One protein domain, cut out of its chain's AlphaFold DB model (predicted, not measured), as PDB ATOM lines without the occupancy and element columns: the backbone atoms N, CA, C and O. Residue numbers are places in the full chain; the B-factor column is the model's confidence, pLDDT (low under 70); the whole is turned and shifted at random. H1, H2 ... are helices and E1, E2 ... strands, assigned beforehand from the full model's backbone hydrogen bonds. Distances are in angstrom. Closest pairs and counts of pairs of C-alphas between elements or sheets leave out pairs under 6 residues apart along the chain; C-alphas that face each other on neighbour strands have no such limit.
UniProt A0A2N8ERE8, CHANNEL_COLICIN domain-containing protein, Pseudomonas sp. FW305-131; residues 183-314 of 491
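What this domain is: This is residues 183 to 314 of the 491 residues of the protein "CHANNEL_COLICIN domain-containing protein" of Pseudomonas sp. FW305-131 (UniProt A0A2N8ERE8). A long helix, H4, runs side by side with the shorter H2 in opposite directions, H1 packs on H2 at a steep angle, and H3 folds back on the first part of H4. A thin arm ending in the small hairpin of E1 and E2 lengthens the whole at one end, where residues 234 to 239 stick out free. The printed part has 132 residues, with four named helices and two named strands in the order H1, H2, E1, E2, H3, H4; the two strands form an antiparallel sheet, order E1 - E2, and the class is mostly helix. The whole is loose, with a radius of gyration of the C-alphas of 19.7 A and spans of 77 by 24 by 23 A.

How they stand to each other: Strands E1, residues 233 to 235, and E2, residues 238 to 240, are a hairpin with an angle of 166 degrees between their directions. N 233 and O 240 are 2.9 A apart and N 240 and O 233 are 2.8 A apart, both within hydrogen-bond range. E1 and E2 are each apart from H4, residues 278 to 314. H4 touches H2, residues 202 to 222, at a shallow tilt of 19 degrees, opposite ways; their closest C-alphas, of Ala 217 and Ala 290, are 4.1 A apart. H3, residues 255 to 270, touches residues 278 to 289 of H4 alone, at a steep tilt of 41 degrees, opposite ways, and the two are a helical hairpin; their closest C-alphas, of Val 265 and Asp 282, are 6.2 A apart. H2 and H3 are apart. H1, residues 184 to 194, touches residues 208 to 216 of H2 alone, at a steep tilt of 66 degrees, opposite ways; their closest C-alphas, of Ala 194 and Thr 212, are 6.2 A apart. H1 is close to H3 but not clearly touching, about perpendicular at 88 degrees, with the C-alphas of Glu 184 and Glu 259 closest at 7.3 A. The helix packing is mostly crossed, only just: of the three pairs that touch, one is at a shallow tilt. In H1, H2, H3 and H4 every O i to N i+4 pair is within hydrogen-bond range.

Where its parts are: From first to last C-alpha, E1 measures 6.7 A, E2 6.5 A, H4 52.8 A, H2 30.4 A, H3 22.8 A and H1 15.2 A. H1 begins at C-alpha 184 (-75.187, -71.132, 131.340), E1 begins at C-alpha 233 (-67.536, -76.125, 165.744), and H4 ends at C-alpha 314 (-67.897, -54.728, 101.615).

The domain as a whole: The two C-alphas farthest apart, of Gly 237 and Gln 314, are 77.6 A from each other. The printed part has no cut. The link from E2 to H3 is long, 14 residues. The mean pLDDT of the printed part is 95.6, and no printed residue is under 70.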
ATOM      1  N   PRO A 183     -70.474 -69.918 131.494       98.00
ATOM      2  CA  PRO A 183     -71.483 -70.625 132.276       98.00
ATOM      3  C   PRO A 183     -72.912 -70.303 131.830       98.00
ATOM      4  O   PRO A 183     -73.217 -69.146 131.530       98.00
ATOM      5  N   GLU A 184     -73.806 -71.290 131.831       96.62
ATOM      6  CA  GLU A 184     -75.187 -71.132 131.340       96.62
ATOM      7  C   GLU A 184     -75.962 -70.009 132.054       96.62
ATOM      8  O   GLU A 184     -76.676 -69.226 131.418       96.62
ATOM      9  N   PHE A 185     -75.767 -69.855 133.369       98.19
ATOM     10  CA  PHE A 185     -76.403 -68.770 134.121       98.19
ATOM     11  C   PHE A 185     -75.925 -67.384 133.651       98.19
ATOM     12  O   PHE A 185     -76.734 -66.466 133.541       98.19
ATOM     13  N   LEU A 186     -74.649 -67.239 133.273       98.62
ATOM     14  CA  LEU A 186     -74.114 -65.988 132.721       98.62
ATOM     15  C   LEU A 186     -74.561 -65.751 131.279       98.62
ATOM     16  O   LEU A 186     -74.755 -64.599 130.896       98.62
ATOM     17  N   GLN A 187     -74.767 -66.807 130.487       97.94
ATOM     18  CA  GLN A 187     -75.380 -66.680 129.161       97.94
ATOM     19  C   GLN A 187     -76.807 -66.131 129.274       97.94
ATOM     20  O   GLN A 187     -77.179 -65.210 128.548       97.94
ATOM     21  N   THR A 188     -77.586 -66.648 130.225       97.50
ATOM     22  CA  THR A 188     -78.953 -66.180 130.490       97.50
ATOM     23  C   THR A 188     -78.961 -64.720 130.945       97.50
ATOM     24  O   THR A 188     -79.719 -63.909 130.410       97.50
ATOM     25  N   GLU A 189     -78.078 -64.357 131.883       97.88
ATOM     26  CA  GLU A 189     -77.908 -62.967 132.321       97.88
ATOM     27  C   GLU A 189     -77.497 -62.046 131.160       97.88
ATOM     28  O   GLU A 189     -78.035 -60.945 131.040       97.88
ATOM     29  N   LEU A 190     -76.595 -62.492 130.277       97.62
ATOM     30  CA  LEU A 190     -76.155 -61.728 129.107       97.62
ATOM     31  C   LEU A 190     -77.310 -61.460 128.144       97.62
ATOM     32  O   LEU A 190     -77.499 -60.319 127.729       97.62
ATOM     33  N   VAL A 191     -78.088 -62.487 127.792       95.75
ATOM     34  CA  VAL A 191     -79.240 -62.345 126.888       95.75
ATOM     35  C   VAL A 191     -80.265 -61.375 127.478       95.75
ATOM     36  O   VAL A 191     -80.726 -60.469 126.782       95.75
ATOM     37  N   ALA A 192     -80.568 -61.507 128.772       96.94
ATOM     38  CA  ALA A 192     -81.477 -60.600 129.464       96.94
ATOM     39  C   ALA A 192     -80.945 -59.155 129.500       96.94
ATOM     40  O   ALA A 192     -81.702 -58.210 129.275       96.94
ATOM     41  N   ALA A 193     -79.646 -58.969 129.750       97.38
ATOM     42  CA  ALA A 193     -79.018 -57.654 129.866       97.38
ATOM     43  C   ALA A 193     -78.772 -56.957 128.517       97.38
ATOM     44  O   ALA A 193     -78.703 -55.723 128.484       97.38
ATOM     45  N   ALA A 194     -78.609 -57.724 127.435       95.56
ATOM     46  CA  ALA A 194     -78.369 -57.205 126.092       95.56
ATOM     47  C   ALA A 194     -79.658 -56.707 125.420       95.56
ATOM     48  O   ALA A 194     -79.611 -55.727 124.679       95.56
ATOM     49  N   GLY A 195     -80.808 -57.330 125.692       94.44
ATOM     50  CA  GLY A 195     -82.082 -56.933 125.092       94.44
ATOM     51  C   GLY A 195     -82.147 -57.183 123.576       94.44
ATOM     52  O   GLY A 195     -81.556 -58.130 123.062       94.44
ATOM     53  N   SER A 196     -82.914 -56.357 122.853       93.44
ATOM     54  CA  SER A 196     -83.101 -56.511 121.401       93.44
ATOM     55  C   SER A 196     -81.880 -56.043 120.610       93.44
ATOM     56  O   SER A 196     -81.366 -54.950 120.835       93.44
ATOM     57  N   LEU A 197     -81.490 -56.841 119.617       94.00
ATOM     58  CA  LEU A 197     -80.403 -56.555 118.671       94.00
ATOM     59  C   LEU A 197     -80.913 -56.237 117.259       94.00
ATOM     60  O   LEU A 197     -80.154 -56.223 116.291       94.00
ATOM     61  N   THR A 198     -82.224 -56.045 117.114       94.94
ATOM     62  CA  THR A 198     -82.870 -55.903 115.805       94.94
ATOM     63  C   THR A 198     -82.321 -54.686 115.059       94.94
ATOM     64  O   THR A 198     -82.309 -53.581 115.594       94.94
ATOM     65  N   GLY A 199     -81.900 -54.890 113.808       94.00
ATOM     66  CA  GLY A 199     -81.394 -53.827 112.933       94.00
ATOM     67  C   GLY A 199     -79.918 -53.465 113.129       94.00
ATOM     68  O   GLY A 199     -79.422 -52.610 112.402       94.00
ATOM     69  N   MET A 200     -79.213 -54.105 114.068       96.25
ATOM     70  CA  MET A 200     -77.773 -53.909 114.247       96.25
ATOM     71  C   MET A 200     -76.966 -54.674 113.187       96.25
ATOM     72  O   MET A 200     -77.316 -55.800 112.826       96.25
ATOM     73  N   THR A 201     -75.856 -54.092 112.721       95.19
ATOM     74  CA  THR A 201     -74.831 -54.828 111.958       95.19
ATOM     75  C   THR A 201     -74.086 -55.808 112.863       95.19
ATOM     76  O   THR A 201     -74.173 -55.731 114.092       95.19
ATOM     77  N   GLN A 202     -73.309 -56.725 112.287       95.50
ATOM     78  CA  GLN A 202     -72.564 -57.704 113.077       95.50
ATOM     79  C   GLN A 202     -71.528 -57.023 113.981       95.50
ATOM     80  O   GLN A 202     -71.406 -57.376 115.155       95.50
ATOM     81  N   THR A 203     -70.851 -55.989 113.477       98.00
ATOM     82  CA  THR A 203     -69.936 -55.162 114.280       98.00
ATOM     83  C   THR A 203     -70.654 -54.510 115.462       98.00
ATOM     84  O   THR A 203     -70.150 -54.525 116.584       98.00
ATOM     85  N   GLN A 204     -71.849 -53.956 115.234       97.81
ATOM     86  CA  GLN A 204     -72.642 -53.316 116.286       97.81
ATOM     87  C   GLN A 204     -73.099 -54.323 117.348       97.81
ATOM     88  O   GLN A 204     -72.999 -54.028 118.537       97.81
ATOM     89  N   VAL A 205     -73.517 -55.526 116.939       97.94
ATOM     90  CA  VAL A 205     -73.854 -56.623 117.861       97.94
ATOM     91  C   VAL A 205     -72.660 -56.987 118.745       97.94
ATOM     92  O   VAL A 205     -72.805 -57.083 119.965       97.94
ATOM     93  N   LEU A 206     -71.472 -57.151 118.158       98.56
ATOM     94  CA  LEU A 206     -70.253 -57.496 118.897       98.56
ATOM     95  C   LEU A 206     -69.876 -56.417 119.920       98.56
ATOM     96  O   LEU A 206     -69.605 -56.739 121.077       98.56
ATOM     97  N   LEU A 207     -69.914 -55.141 119.524       98.56
ATOM     98  CA  LEU A 207     -69.634 -54.015 120.421       98.56
ATOM     99  C   LEU A 207     -70.669 -53.893 121.545       98.56
ATOM    100  O   LEU A 207     -70.305 -53.619 122.691       98.56
ATOM    101  N   HIS A 208     -71.946 -54.130 121.243       98.38
ATOM    102  CA  HIS A 208     -73.017 -54.102 122.238       98.38
ATOM    103  C   HIS A 208     -72.870 -55.220 123.274       98.38
ATOM    104  O   HIS A 208     -72.962 -54.971 124.482       98.38
ATOM    105  N   TYR A 209     -72.577 -56.445 122.829       98.50
ATOM    106  CA  TYR A 209     -72.294 -57.552 123.740       98.50
ATOM    107  C   TYR A 209     -71.034 -57.306 124.568       98.50
ATOM    108  O   TYR A 209     -71.077 -57.509 125.781       98.50
ATOM    109  N   LYS A 210     -69.948 -56.805 123.964       98.56
ATOM    110  CA  LYS A 210     -68.720 -56.417 124.678       98.56
ATOM    111  C   LYS A 210     -69.022 -55.448 125.827       98.56
ATOM    112  O   LYS A 210     -68.708 -55.740 126.979       98.56
ATOM    113  N   ALA A 211     -69.703 -54.337 125.539       98.62
ATOM    114  CA  ALA A 211     -70.056 -53.341 126.554       98.62
ATOM    115  C   ALA A 211     -70.980 -53.915 127.646       98.62
ATOM    116  O   ALA A 211     -70.853 -53.593 128.830       98.62
ATOM    117  N   THR A 212     -71.906 -54.799 127.263       98.75
ATOM    118  CA  THR A 212     -72.795 -55.483 128.211       98.75
ATOM    119  C   THR A 212     -72.014 -56.400 129.152       98.75
ATOM    120  O   THR A 212     -72.211 -56.321 130.364       98.75
ATOM    121  N   LEU A 213     -71.083 -57.199 128.626       98.81
ATOM    122  CA  LEU A 213     -70.211 -58.075 129.410       98.81
ATOM    123  C   LEU A 213     -69.316 -57.289 130.377       98.81
ATOM    124  O   LEU A 213     -69.196 -57.676 131.536       98.81
ATOM    125  N   GLU A 214     -68.733 -56.166 129.944       98.75
ATOM    126  CA  GLU A 214     -67.899 -55.293 130.793       98.75
ATOM    127  C   GLU A 214     -68.681 -54.706 131.969       98.75
ATOM    128  O   GLU A 214     -68.206 -54.692 133.111       98.75
ATOM    129  N   ARG A 215     -69.912 -54.262 131.699       98.75
ATOM    130  CA  ARG A 215     -70.832 -53.779 132.729       98.75
ATOM    131  C   ARG A 215     -71.187 -54.894 133.708       98.75
ATOM    132  O   ARG A 215     -71.070 -54.686 134.911       98.75
ATOM    133  N   MET A 216     -71.560 -56.076 133.214       98.75
ATOM    134  CA  MET A 216     -71.861 -57.233 134.064       98.75
ATOM    135  C   MET A 216     -70.659 -57.632 134.929       98.75
ATOM    136  O   MET A 216     -70.822 -57.856 136.126       98.75
ATOM    137  N   ALA A 217     -69.449 -57.673 134.361       98.75
ATOM    138  CA  ALA A 217     -68.227 -58.000 135.092       98.75
ATOM    139  C   ALA A 217     -67.977 -56.997 136.230       98.75
ATOM    140  O   ALA A 217     -67.723 -57.392 137.368       98.75
ATOM    141  N   SER A 218     -68.127 -55.703 135.934       98.62
ATOM    142  CA  SER A 218     -67.995 -54.620 136.913       98.62
ATOM    143  C   SER A 218     -69.045 -54.724 138.027       98.62
ATOM    144  O   SER A 218     -68.709 -54.568 139.200       98.62
ATOM    145  N   THR A 219     -70.296 -55.062 137.690       98.56
ATOM    146  CA  THR A 219     -71.359 -55.325 138.672       98.56
ATOM    147  C   THR A 219     -71.005 -56.504 139.580       98.56
ATOM    148  O   THR A 219     -71.038 -56.346 140.798       98.56
ATOM    149  N   LYS A 220     -70.579 -57.652 139.029       98.38
ATOM    150  CA  LYS A 220     -70.174 -58.813 139.845       98.38
ATOM    151  C   LYS A 220     -69.033 -58.456 140.807       98.38
ATOM    152  O   LYS A 220     -69.070 -58.874 141.959       98.38
ATOM    153  N   MET A 221     -68.054 -57.656 140.369       98.50
ATOM    154  CA  MET A 221     -66.962 -57.188 141.237       98.50
ATOM    155  C   MET A 221     -67.461 -56.288 142.370       98.50
ATOM    156  O   MET A 221     -67.056 -56.470 143.517       98.50
ATOM    157  N   ALA A 222     -68.357 -55.346 142.071       98.38
ATOM    158  CA  ALA A 222     -68.906 -54.418 143.059       98.38
ATOM    159  C   ALA A 222     -69.779 -55.110 144.124       98.38
ATOM    160  O   ALA A 222     -69.901 -54.615 145.242       98.38
ATOM    161  N   GLU A 223     -70.372 -56.258 143.798       97.69
ATOM    162  CA  GLU A 223     -71.212 -57.038 144.712       97.69
ATOM    163  C   GLU A 223     -70.420 -57.951 145.667       97.69
ATOM    164  O   GLU A 223     -71.024 -58.605 146.526       97.69
ATOM    165  N   ILE A 224     -69.089 -58.035 145.539       98.19
ATOM    166  CA  ILE A 224     -68.264 -58.849 146.440       98.19
ATOM    167  C   ILE A 224     -68.319 -58.272 147.858       98.19
ATOM    168  O   ILE A 224     -67.919 -57.140 148.120       98.19
ATOM    169  N   LYS A 225     -68.773 -59.101 148.803       96.38
ATOM    170  CA  LYS A 225     -68.798 -58.786 150.237       96.38
ATOM    171  C   LYS A 225     -67.536 -59.304 150.941       96.38
ATOM    172  O   LYS A 225     -66.916 -60.253 150.457       96.38
ATOM    173  N   PRO A 226     -67.166 -58.741 152.109       96.19
ATOM    174  CA  PRO A 226     -66.061 -59.259 152.910       96.19
ATOM    175  C   PRO A 226     -66.237 -60.742 153.261       96.19
ATOM    176  O   PRO A 226     -67.306 -61.172 153.697       96.19
ATOM    177  N   VAL A 227     -65.164 -61.515 153.102       96.50
ATOM    178  CA  VAL A 227     -65.143 -62.945 153.427       96.50
ATOM    179  C   VAL A 227     -64.964 -63.118 154.937       96.50
ATOM    180  O   VAL A 227     -64.013 -62.596 155.515       96.50
ATOM    181  N   VAL A 228     -65.856 -63.881 155.579       94.12
ATOM    182  CA  VAL A 228     -65.855 -64.107 157.033       94.12
ATOM    183  C   VAL A 228     -65.620 -65.586 157.354       94.12
ATOM    184  O   VAL A 228     -66.063 -66.481 156.635       94.12
ATOM    185  N   ALA A 229     -64.906 -65.856 158.450       92.94
ATOM    186  CA  ALA A 229     -64.700 -67.215 158.939       92.94
ATOM    187  C   ALA A 229     -66.015 -67.866 159.402       92.94
ATOM    188  O   ALA A 229     -66.800 -67.217 160.098       92.94
ATOM    189  N   PRO A 230     -66.259 -69.150 159.070       92.12
ATOM    190  CA  PRO A 230     -67.405 -69.873 159.606       92.12
ATOM    191  C   PRO A 230     -67.374 -69.930 161.142       92.12
ATOM    192  O   PRO A 230     -66.282 -69.968 161.723       92.12
ATOM    193  N   PRO A 231     -68.542 -70.027 161.806       90.25
ATOM    194  CA  PRO A 231     -68.599 -70.231 163.247       90.25
ATOM    195  C   PRO A 231     -67.779 -71.461 163.678       90.25
ATOM    196  O   PRO A 231     -67.841 -72.496 163.003       90.25
ATOM    197  N   PRO A 232     -67.031 -71.389 164.796       89.38
ATOM    198  CA  PRO A 232     -66.302 -72.539 165.313       89.38
ATOM    199  C   PRO A 232     -67.242 -73.702 165.637       89.38
ATOM    200  O   PRO A 232     -68.315 -73.507 166.211       89.38
ATOM    201  N   TYR A 233     -66.815 -74.924 165.331       88.38
ATOM    202  CA  TYR A 233     -67.536 -76.125 165.744       88.38
ATOM    203  C   TYR A 233     -67.126 -76.502 167.168       88.38
ATOM    204  O   TYR A 233     -65.935 -76.658 167.447       88.38
ATOM    205  N   LYS A 234     -68.102 -76.649 168.070       90.62
ATOM    206  CA  LYS A 234     -67.880 -77.039 169.469       90.62
ATOM    207  C   LYS A 234     -68.592 -78.353 169.764       90.62
ATOM    208  O   LYS A 234     -69.809 -78.431 169.631       90.62
ATOM    209  N   SER A 235     -67.848 -79.374 170.181       91.31
ATOM    210  CA  SER A 235     -68.409 -80.666 170.589       91.31
ATOM    211  C   SER A 235     -67.485 -81.358 171.589       91.31
ATOM    212  O   SER A 235     -66.272 -81.372 171.395       91.31
ATOM    213  N   GLY A 236     -68.042 -81.887 172.685       88.12
ATOM    214  CA  GLY A 236     -67.282 -82.645 173.690       88.12
ATOM    215  C   GLY A 236     -66.098 -81.896 174.323       88.12
ATOM    216  O   GLY A 236     -65.087 -82.515 174.623       88.12
ATOM    217  N   GLY A 237     -66.176 -80.567 174.474       90.94
ATOM    218  CA  GLY A 237     -65.077 -79.736 175.000       90.94
ATOM    219  C   GLY A 237     -64.003 -79.346 173.973       90.94
ATOM    220  O   GLY A 237     -63.140 -78.526 174.277       90.94
ATOM    221  N   ILE A 238     -64.078 -79.857 172.741       90.38
ATOM    222  CA  ILE A 238     -63.168 -79.509 171.645       90.38
ATOM    223  C   ILE A 238     -63.767 -78.349 170.842       90.38
ATOM    224  O   ILE A 238     -64.927 -78.402 170.432       90.38
ATOM    225  N   THR A 239     -62.965 -77.307 170.599       92.75
ATOM    226  CA  THR A 239     -63.310 -76.195 169.697       92.75
ATOM    227  C   THR A 239     -62.465 -76.281 168.432       92.75
ATOM    228  O   THR A 239     -61.240 -76.201 168.496       92.75
ATOM    229  N   ILE A 240     -63.118 -76.408 167.278       89.25
ATOM    230  CA  ILE A 240     -62.480 -76.395 165.960       89.25
ATOM    231  C   ILE A 240     -62.774 -75.050 165.300       89.25
ATOM    232  O   ILE A 240     -63.922 -74.750 164.969       89.25
ATOM    233  N   ASN A 241     -61.729 -74.250 165.096       91.25
ATOM    234  CA  ASN A 241     -61.809 -73.000 164.346       91.25
ATOM    235  C   ASN A 241     -61.595 -73.263 162.853       91.25
ATOM    236  O   ASN A 241     -60.752 -74.077 162.470       91.25
ATOM    237  N   PHE A 242     -62.327 -72.545 162.007       89.88
ATOM    238  CA  PHE A 242     -62.200 -72.648 160.556       89.88
ATOM    239  C   PHE A 242     -61.507 -71.411 159.985       89.88
ATOM    240  O   PHE A 242     -61.694 -70.298 160.469       89.88
ATOM    241  N   ARG A 243     -60.718 -71.607 158.923       92.62
ATOM    242  CA  ARG A 243     -60.207 -70.493 158.113       92.62
ATOM    243  C   ARG A 243     -61.355 -69.852 157.334       92.62
ATOM    244  O   ARG A 243     -62.338 -70.527 157.031       92.62
ATOM    245  N   ALA A 244     -61.197 -68.579 156.978       92.62
ATOM    246  CA  ALA A 244     -62.173 -67.842 156.173       92.62
ATOM    247  C   ALA A 244     -62.348 -68.418 154.762       92.62
ATOM    248  O   ALA A 244     -63.471 -68.514 154.277       92.62
ATOM    249  N   ASN A 245     -61.260 -68.892 154.154       92.56
ATOM    250  CA  ASN A 245     -61.281 -69.468 152.813       92.56
ATOM    251  C   ASN A 245     -61.468 -70.988 152.865       92.56
ATOM    252  O   ASN A 245     -60.909 -71.655 153.744       92.56
ATOM    253  N   ASN A 246     -62.202 -71.533 151.891       91.81
ATOM    254  CA  ASN A 246     -62.286 -72.974 151.677       91.81
ATOM    255  C   ASN A 246     -61.049 -73.443 150.884       91.81
ATOM    256  O   ASN A 246     -60.898 -73.057 149.732       91.81
ATOM    257  N   PRO A 247     -60.164 -74.285 151.450       87.25
ATOM    258  CA  PRO A 247     -58.956 -74.725 150.750       87.25
ATOM    259  C   PRO A 247     -59.220 -75.705 149.597       87.25
ATOM    260  O   PRO A 247     -58.299 -75.980 148.839       87.25
ATOM    261  N   LYS A 248     -60.433 -76.268 149.482       89.62
ATOM    262  CA  LYS A 248     -60.779 -77.263 148.452       89.62
ATOM    263  C   LYS A 248     -61.385 -76.660 147.184       89.62
ATOM    264  O   LYS A 248     -61.528 -77.367 146.197       89.62
ATOM    265  N   ILE A 249     -61.789 -75.391 147.225       94.25
ATOM    266  CA  ILE A 249     -62.439 -74.709 146.105       94.25
ATOM    267  C   ILE A 249     -61.689 -73.407 145.896       94.25
ATOM    268  O   ILE A 249     -61.776 -72.518 146.734       94.25
ATOM    269  N   SER A 250     -60.937 -73.301 144.809       94.38
ATOM    270  CA  SER A 250     -60.101 -72.137 144.530       94.38
ATOM    271  C   SER A 250     -60.103 -71.809 143.047       94.38
ATOM    272  O   SER A 250     -60.210 -72.702 142.213       94.38
ATOM    273  N   ALA A 251     -59.935 -70.527 142.731       96.06
ATOM    274  CA  ALA A 251     -59.697 -70.066 141.371       96.06
ATOM    275  C   ALA A 251     -58.393 -70.647 140.775       96.06
ATOM    276  O   ALA A 251     -57.467 -70.956 141.534       96.06
ATOM    277  N   PRO A 252     -58.274 -70.709 139.434       97.12
ATOM    278  CA  PRO A 252     -59.324 -70.425 138.448       97.12
ATOM    279  C   PRO A 252     -60.307 -71.597 138.302       97.12
ATOM    280  O   PRO A 252     -59.905 -72.757 138.342       97.12
ATOM    281  N   LEU A 253     -61.591 -71.292 138.090       98.06
ATOM    282  CA  LEU A 253     -62.636 -72.294 137.862       98.06
ATOM    283  C   LEU A 253     -62.959 -72.416 136.370       98.06
ATOM    284  O   LEU A 253     -63.181 -71.409 135.685       98.06
ATOM    285  N   SER A 254     -63.023 -73.653 135.872       97.94
ATOM    286  CA  SER A 254     -63.572 -73.950 134.543       97.94
ATOM    287  C   SER A 254     -65.076 -73.652 134.482       97.94
ATOM    288  O   SER A 254     -65.720 -73.442 135.513       97.94
ATOM    289  N   LYS A 255     -65.657 -73.650 133.276       97.50
ATOM    290  CA  LYS A 255     -67.104 -73.465 133.079       97.50
ATOM    291  C   LYS A 255     -67.961 -74.365 133.997       97.50
ATOM    292  O   LYS A 255     -68.724 -73.809 134.787       97.50
ATOM    293  N   PRO A 256     -67.831 -75.709 133.966       98.00
ATOM    294  CA  PRO A 256     -68.691 -76.577 134.774       98.00
ATOM    295  C   PRO A 256     -68.409 -76.476 136.282       98.00
ATOM    296  O   PRO A 256     -69.304 -76.696 137.096       98.00
ATOM    297  N   GLU A 257     -67.191 -76.101 136.682       98.25
ATOM    298  CA  GLU A 257     -66.881 -75.825 138.090       98.25
ATOM    299  C   GLU A 257     -67.553 -74.535 138.571       98.25
ATOM    300  O   GLU A 257     -68.067 -74.491 139.683       98.25
ATOM    301  N   LEU A 258     -67.600 -73.486 137.749       98.62
ATOM    302  CA  LEU A 258     -68.283 -72.246 138.115       98.62
ATOM    303  C   LEU A 258     -69.809 -72.430 138.180       98.62
ATOM    304  O   LEU A 258     -70.452 -71.893 139.080       98.62
ATOM    305  N   GLU A 259     -70.381 -73.235 137.282       98.00
ATOM    306  CA  GLU A 259     -71.791 -73.653 137.345       98.00
ATOM    307  C   GLU A 259     -72.083 -74.434 138.636       98.00
ATOM    308  O   GLU A 259     -73.048 -74.131 139.339       98.00
ATOM    309  N   ALA A 260     -71.199 -75.363 139.016       97.56
ATOM    310  CA  ALA A 260     -71.310 -76.095 140.276       97.56
ATOM    311  C   ALA A 260     -71.161 -75.188 141.510       97.56
ATOM    312  O   ALA A 260     -71.808 -75.421 142.532       97.56
ATOM    313  N   LEU A 261     -70.324 -74.145 141.447       98.25
ATOM    314  CA  LEU A 261     -70.193 -73.178 142.538       98.25
ATOM    315  C   LEU A 261     -71.462 -72.333 142.684       98.25
ATOM    316  O   LEU A 261     -71.903 -72.091 143.807       98.25
ATOM    317  N   ASN A 262     -72.058 -71.916 141.565       98.00
ATOM    318  CA  ASN A 262     -73.342 -71.220 141.553       98.00
ATOM    319  C   ASN A 262     -74.438 -72.068 142.214       98.00
ATOM    320  O   ASN A 262     -75.153 -71.592 143.096       98.00
ATOM    321  N   GLU A 263     -74.511 -73.349 141.847       96.25
ATOM    322  CA  GLU A 263     -75.429 -74.305 142.461       96.25
ATOM    323  C   GLU A 263     -75.163 -74.481 143.964       96.25
ATOM    324  O   GLU A 263     -76.089 -74.405 144.772       96.25
ATOM    325  N   LEU A 264     -73.900 -74.645 144.371       95.50
ATOM    326  CA  LEU A 264     -73.538 -74.770 145.782       95.50
ATOM    327  C   LEU A 264     -73.990 -73.543 146.585       95.50
ATOM    328  O   LEU A 264     -74.630 -73.701 147.622       95.50
ATOM    329  N   VAL A 265     -73.699 -72.327 146.114       96.75
ATOM    330  CA  VAL A 265     -74.118 -71.085 146.788       96.75
ATOM    331  C   VAL A 265     -75.643 -71.015 146.898       96.75
ATOM    332  O   VAL A 265     -76.167 -70.656 147.960       96.75
ATOM    333  N   TYR A 266     -76.363 -71.418 145.847       95.81
ATOM    334  CA  TYR A 266     -77.819 -71.514 145.880       95.81
ATOM    335  C   TYR A 266     -78.290 -72.480 146.974       95.81
ATOM    336  O   TYR A 266     -79.093 -72.093 147.826       95.81
ATOM    337  N   LEU A 267     -77.756 -73.701 147.015       93.44
ATOM    338  CA  LEU A 267     -78.144 -74.711 148.000       93.44
ATOM    339  C   LEU A 267     -77.814 -74.276 149.431       93.44
ATOM    340  O   LEU A 267     -78.644 -74.438 150.323       93.44
ATOM    341  N   GLN A 268     -76.648 -73.677 149.664       93.31
ATOM    342  CA  GLN A 268     -76.257 -73.163 150.981       93.31
ATOM    343  C   GLN A 268     -77.158 -72.021 151.472       93.31
ATOM    344  O   GLN A 268     -77.270 -71.809 152.678       93.31
ATOM    345  N   THR A 269     -77.792 -71.292 150.552       94.25
ATOM    346  CA  THR A 269     -78.679 -70.164 150.866       94.25
ATOM    347  C   THR A 269     -80.133 -70.603 151.054       94.25
ATOM    348  O   THR A 269     -80.841 -70.033 151.881       94.25
ATOM    349  N   HIS A 270     -80.579 -71.619 150.312       93.19
ATOM    350  CA  HIS A 270     -81.999 -71.983 150.222       93.19
ATOM    351  C   HIS A 270     -82.335 -73.351 150.827       93.19
ATOM    352  O   HIS A 270     -83.507 -73.712 150.894       93.19
ATOM    353  N   THR A 271     -81.340 -74.126 151.270       87.62
ATOM    354  CA  THR A 271     -81.550 -75.486 151.790       87.62
ATOM    355  C   THR A 271     -80.792 -75.745 153.101       87.62
ATOM    356  O   THR A 271     -79.858 -75.018 153.441       87.62
ATOM    357  N   PRO A 272     -81.126 -76.824 153.837       80.25
ATOM    358  CA  PRO A 272     -80.433 -77.202 155.071       80.25
ATOM    359  C   PRO A 272     -79.042 -77.844 154.891       80.25
ATOM    360  O   PRO A 272     -78.505 -78.370 155.865       80.25
ATOM    361  N   ILE A 273     -78.440 -77.836 153.690       78.88
ATOM    362  CA  ILE A 273     -77.150 -78.510 153.414       78.88
ATOM    363  C   ILE A 273     -75.948 -77.887 154.165       78.88
ATOM    364  O   ILE A 273     -74.875 -78.487 154.245       78.88
ATOM    365  N   GLY A 274     -76.145 -76.713 154.780       82.25
ATOM    366  CA  GLY A 274     -75.206 -76.041 155.684       82.25
ATOM    367  C   GLY A 274     -74.485 -74.843 155.057       82.25
ATOM    368  O   GLY A 274     -74.127 -74.847 153.887       82.25
ATOM    369  N   THR A 275     -74.209 -73.811 155.857       87.56
ATOM    370  CA  THR A 275     -73.693 -72.500 155.397       87.56
ATOM    371  C   THR A 275     -72.169 -72.353 155.506       87.56
ATOM    372  O   THR A 275     -71.622 -71.247 155.468       87.56
ATOM    373  N   LYS A 276     -71.443 -73.464 155.677       90.00
ATOM    374  CA  LYS A 276     -69.990 -73.438 155.886       90.00
ATOM    375  C   LYS A 276     -69.285 -72.822 154.671       90.00
ATOM    376  O   LYS A 276     -69.428 -73.316 153.558       90.00
ATOM    377  N   TRP A 277     -68.503 -71.766 154.910       94.75
ATOM    378  CA  TRP A 277     -67.784 -70.981 153.894       94.75
ATOM    379  C   TRP A 277     -68.666 -70.258 152.862       94.75
ATOM    380  O   TRP A 277     -68.145 -69.810 151.846       94.75
ATOM    381  N   LEU A 278     -69.963 -70.059 153.135       95.19
ATOM    382  CA  LEU A 278     -70.883 -69.377 152.214       95.19
ATOM    383  C   LEU A 278     -70.357 -68.010 151.740       95.19
ATOM    384  O   LEU A 278     -70.339 -67.752 150.543       95.19
ATOM    385  N   SER A 279     -69.851 -67.159 152.643       96.44
ATOM    386  CA  SER A 279     -69.298 -65.848 152.251       96.44
ATOM    387  C   SER A 279     -68.083 -65.957 151.326       96.44
ATOM    388  O   SER A 279     -67.868 -65.085 150.493       96.44
ATOM    389  N   TYR A 280     -67.278 -67.016 151.471       97.62
ATOM    390  CA  TYR A 280     -66.139 -67.268 150.590       97.62
ATOM    391  C   TYR A 280     -66.595 -67.777 149.221       97.62
ATOM    392  O   TYR A 280     -66.140 -67.261 148.205       97.62
ATOM    393  N   HIS A 281     -67.510 -68.750 149.186       97.56
ATOM    394  CA  HIS A 281     -68.050 -69.290 147.937       97.56
ATOM    395  C   HIS A 281     -68.773 -68.217 147.120       97.56
ATOM    396  O   HIS A 281     -68.555 -68.128 145.918       97.56
ATOM    397  N   ASP A 282     -69.568 -67.366 147.772       98.12
ATOM    398  CA  ASP A 282     -70.268 -66.254 147.128       98.12
ATOM    399  C   ASP A 282     -69.297 -65.215 146.538       98.12
ATOM    400  O   ASP A 282     -69.460 -64.781 145.396       98.12
ATOM    401  N   ALA A 283     -68.241 -64.860 147.282       98.44
ATOM    402  CA  ALA A 283     -67.195 -63.966 146.790       98.44
ATOM    403  C   ALA A 283     -66.423 -64.580 145.609       98.44
ATOM    404  O   ALA A 283     -66.192 -63.901 144.608       98.44
ATOM    405  N   LEU A 284     -66.060 -65.865 145.694       98.56
ATOM    406  CA  LEU A 284     -65.365 -66.585 144.626       98.56
ATOM    407  C   LEU A 284     -66.235 -66.728 143.368       98.56
ATOM    408  O   LEU A 284     -65.737 -66.523 142.266       98.56
ATOM    409  N   LEU A 285     -67.530 -67.019 143.523       98.75
ATOM    410  CA  LEU A 285     -68.497 -67.101 142.427       98.75
ATOM    411  C   LEU A 285     -68.548 -65.787 141.649       98.75
ATOM    412  O   LEU A 285     -68.455 -65.791 140.423       98.75
ATOM    413  N   LYS A 286     -68.658 -64.659 142.354       98.69
ATOM    414  CA  LYS A 286     -68.654 -63.324 141.746       98.69
ATOM    415  C   LYS A 286     -67.314 -62.997 141.082       98.69
ATOM    416  O   LYS A 286     -67.306 -62.510 139.952       98.69
ATOM    417  N   ALA A 287     -66.203 -63.315 141.755       98.69
ATOM    418  CA  ALA A 287     -64.843 -63.146 141.241       98.69
ATOM    419  C   ALA A 287     -64.643 -63.870 139.899       98.69
ATOM    420  O   ALA A 287     -64.312 -63.254 138.885       98.69
ATOM    421  N   GLU A 288     -64.921 -65.172 139.877       98.69
ATOM    422  CA  GLU A 288     -64.763 -66.001 138.684       98.69
ATOM    423  C   GLU A 288     -65.802 -65.672 137.608       98.69
ATOM    424  O   GLU A 288     -65.464 -65.675 136.426       98.69
ATOM    425  N   SER A 289     -67.030 -65.292 137.981       98.88
ATOM    426  CA  SER A 289     -68.023 -64.804 137.014       98.88
ATOM    427  C   SER A 289     -67.502 -63.592 136.248       98.88
ATOM    428  O   SER A 289     -67.547 -63.583 135.020       98.88
ATOM    429  N   ALA A 290     -66.940 -62.592 136.934       98.81
ATOM    430  CA  ALA A 290     -66.370 -61.444 136.233       98.81
ATOM    431  C   ALA A 290     -65.150 -61.819 135.387       98.81
ATOM    432  O   ALA A 290     -64.974 -61.247 134.313       98.81
ATOM    433  N   ARG A 291     -64.331 -62.788 135.823       98.69
ATOM    434  CA  ARG A 291     -63.205 -63.302 135.026       98.69
ATOM    435  C   ARG A 291     -63.685 -63.885 133.694       98.69
ATOM    436  O   ARG A 291     -63.156 -63.513 132.647       98.69
ATOM    437  N   HIS A 292     -64.704 -64.746 133.721       98.69
ATOM    438  CA  HIS A 292     -65.326 -65.337 132.526       98.69
ATOM    439  C   HIS A 292     -65.962 -64.273 131.615       98.69
ATOM    440  O   HIS A 292     -65.723 -64.269 130.404       98.69
ATOM    441  N   LEU A 293     -66.698 -63.316 132.194       98.81
ATOM    442  CA  LEU A 293     -67.296 -62.192 131.461       98.81
ATOM    443  C   LEU A 293     -66.230 -61.311 130.788       98.81
ATOM    444  O   LEU A 293     -66.370 -60.957 129.620       98.81
ATOM    445  N   THR A 294     -65.139 -61.008 131.495       98.62
ATOM    446  CA  THR A 294     -64.026 -60.188 130.987       98.62
ATOM    447  C   THR A 294     -63.277 -60.906 129.869       98.62
ATOM    448  O   THR A 294     -63.014 -60.314 128.826       98.62
ATOM    449  N   SER A 295     -62.981 -62.198 130.047       97.62
ATOM    450  CA  SER A 295     -62.337 -63.018 129.016       97.62
ATOM    451  C   SER A 295     -63.167 -63.053 127.732       97.62
ATOM    452  O   SER A 295     -62.630 -62.875 126.640       97.62
ATOM    453  N   THR A 296     -64.483 -63.218 127.867       98.38
ATOM    454  CA  THR A 296     -65.412 -63.219 126.729       98.38
ATOM    455  C   THR A 296     -65.479 -61.838 126.076       98.38
ATOM    456  O   THR A 296     -65.374 -61.732 124.858       98.38
ATOM    457  N   SER A 297     -65.569 -60.763 126.867       98.44
ATOM    458  CA  SER A 297     -65.561 -59.384 126.360       98.44
ATOM    459  C   SER A 297     -64.320 -59.080 125.513       98.44
ATOM    460  O   SER A 297     -64.432 -58.551 124.406       98.44
ATOM    461  N   ASN A 298     -63.137 -59.475 125.993       97.62
ATOM    462  CA  ASN A 298     -61.880 -59.260 125.278       97.62
ATOM    463  C   ASN A 298     -61.865 -59.980 123.923       97.62
ATOM    464  O   ASN A 298     -61.482 -59.381 122.918       97.62
ATOM    465  N   ALA A 299     -62.336 -61.231 123.876       97.44
ATOM    466  CA  ALA A 299     -62.462 -61.972 122.624       97.44
ATOM    467  C   ALA A 299     -63.419 -61.266 121.645       97.44
ATOM    468  O   ALA A 299     -63.092 -61.080 120.473       97.44
ATOM    469  N   LEU A 300     -64.565 -60.783 122.138       98.25
ATOM    470  CA  LEU A 300     -65.545 -60.042 121.339       98.25
ATOM    471  C   LEU A 300     -65.012 -58.696 120.824       98.25
ATOM    472  O   LEU A 300     -65.409 -58.274 119.741       98.25
ATOM    473  N   GLY A 301     -64.093 -58.049 121.545       97.62
ATOM    474  CA  GLY A 301     -63.379 -56.861 121.065       97.62
ATOM    475  C   GLY A 301     -62.569 -57.136 119.797       97.62
ATOM    476  O   GLY A 301     -62.763 -56.454 118.793       97.62
ATOM    477  N   GLY A 302     -61.748 -58.190 119.802       96.44
ATOM    478  CA  GLY A 302     -60.984 -58.592 118.614       96.44
ATOM    479  C   GLY A 302     -61.879 -59.026 117.444       96.44
ATOM    480  O   GLY A 302     -61.591 -58.726 116.284       96.44
ATOM    481  N   LEU A 303     -63.010 -59.682 117.729       98.44
ATOM    482  CA  LEU A 303     -64.014 -59.997 116.709       98.44
ATOM    483  C   LEU A 303     -64.657 -58.736 116.117       98.44
ATOM    484  O   LEU A 303     -64.863 -58.680 114.905       98.44
ATOM    485  N   ALA A 304     -64.968 -57.731 116.942       98.44
ATOM    486  CA  ALA A 304     -65.570 -56.480 116.488       98.44
ATOM    487  C   ALA A 304     -64.642 -55.717 115.534       98.44
ATOM    488  O   ALA A 304     -65.100 -55.214 114.511       98.44
ATOM    489  N   GLU A 305     -63.340 -55.677 115.824       96.88
ATOM    490  CA  GLU A 305     -62.337 -55.060 114.949       96.88
ATOM    491  C   GLU A 305     -62.281 -55.749 113.578       96.88
ATOM    492  O   GLU A 305     -62.398 -55.086 112.544       96.88
ATOM    493  N   ARG A 306     -62.202 -57.087 113.567       96.62
ATOM    494  CA  ARG A 306     -62.209 -57.894 112.334       96.62
ATOM    495  C   ARG A 306     -63.518 -57.752 111.548       96.62
ATOM    496  O   ARG A 306     -63.497 -57.702 110.318       96.62
ATOM    497  N   SER A 307     -64.653 -57.686 112.244       97.94
ATOM    498  CA  SER A 307     -65.978 -57.493 111.639       97.94
ATOM    499  C   SER A 307     -66.084 -56.120 110.983       97.94
ATOM    500  O   SER A 307     -66.499 -56.016 109.831       97.94
ATOM    501  N   ASN A 308     -65.636 -55.077 111.683       97.56
ATOM    502  CA  ASN A 308     -65.628 -53.711 111.177       97.56
ATOM    503  C   ASN A 308     -64.779 -53.595 109.907       97.56
ATOM    504  O   ASN A 308     -65.199 -52.969 108.938       97.56
ATOM    505  N   GLU A 309     -63.603 -54.227 109.878       94.94
ATOM    506  CA  GLU A 309     -62.760 -54.249 108.682       94.94
ATOM    507  C   GLU A 309     -63.480 -54.902 107.490       94.94
ATOM    508  O   GLU A 309     -63.547 -54.309 106.409       94.94
ATOM    509  N   ALA A 310     -64.077 -56.082 107.686       95.62
ATOM    510  CA  ALA A 310     -64.798 -56.792 106.631       95.62
ATOM    511  C   ALA A 310     -66.032 -56.013 106.127       95.62
ATOM    512  O   ALA A 310     -66.223 -55.890 104.914       95.62
ATOM    513  N   GLU A 311     -66.835 -55.430 107.026       96.81
ATOM    514  CA  GLU A 311     -67.996 -54.591 106.678       96.81
ATOM    515  C   GLU A 311     -67.578 -53.317 105.918       96.81
ATOM    516  O   GLU A 311     -68.221 -52.922 104.936       96.81
ATOM    517  N   GLN A 312     -66.470 -52.681 106.315       96.06
ATOM    518  CA  GLN A 312     -65.924 -51.524 105.602       96.06
ATOM    519  C   GLN A 312     -65.441 -51.890 104.199       96.06
ATOM    520  O   GLN A 312     -65.651 -51.122 103.260       96.06
ATOM    521  N   ILE A 313     -64.812 -53.055 104.032       95.50
ATOM    522  CA  ILE A 313     -64.391 -53.541 102.716       95.50
ATOM    523  C   ILE A 313     -65.612 -53.852 101.841       95.50
ATOM    524  O   ILE A 313     -65.639 -53.438 100.685       95.50
ATOM    525  N   GLN A 314     -66.654 -54.504 102.368       96.38
ATOM    526  CA  GLN A 314     -67.897 -54.728 101.615       96.38
ATOM    527  C   GLN A 314     -68.539 -53.414 101.159       96.38
ATOM    528  O   GLN A 314     -68.940 -53.283 100.001       96.38
TER     529      GLN A 314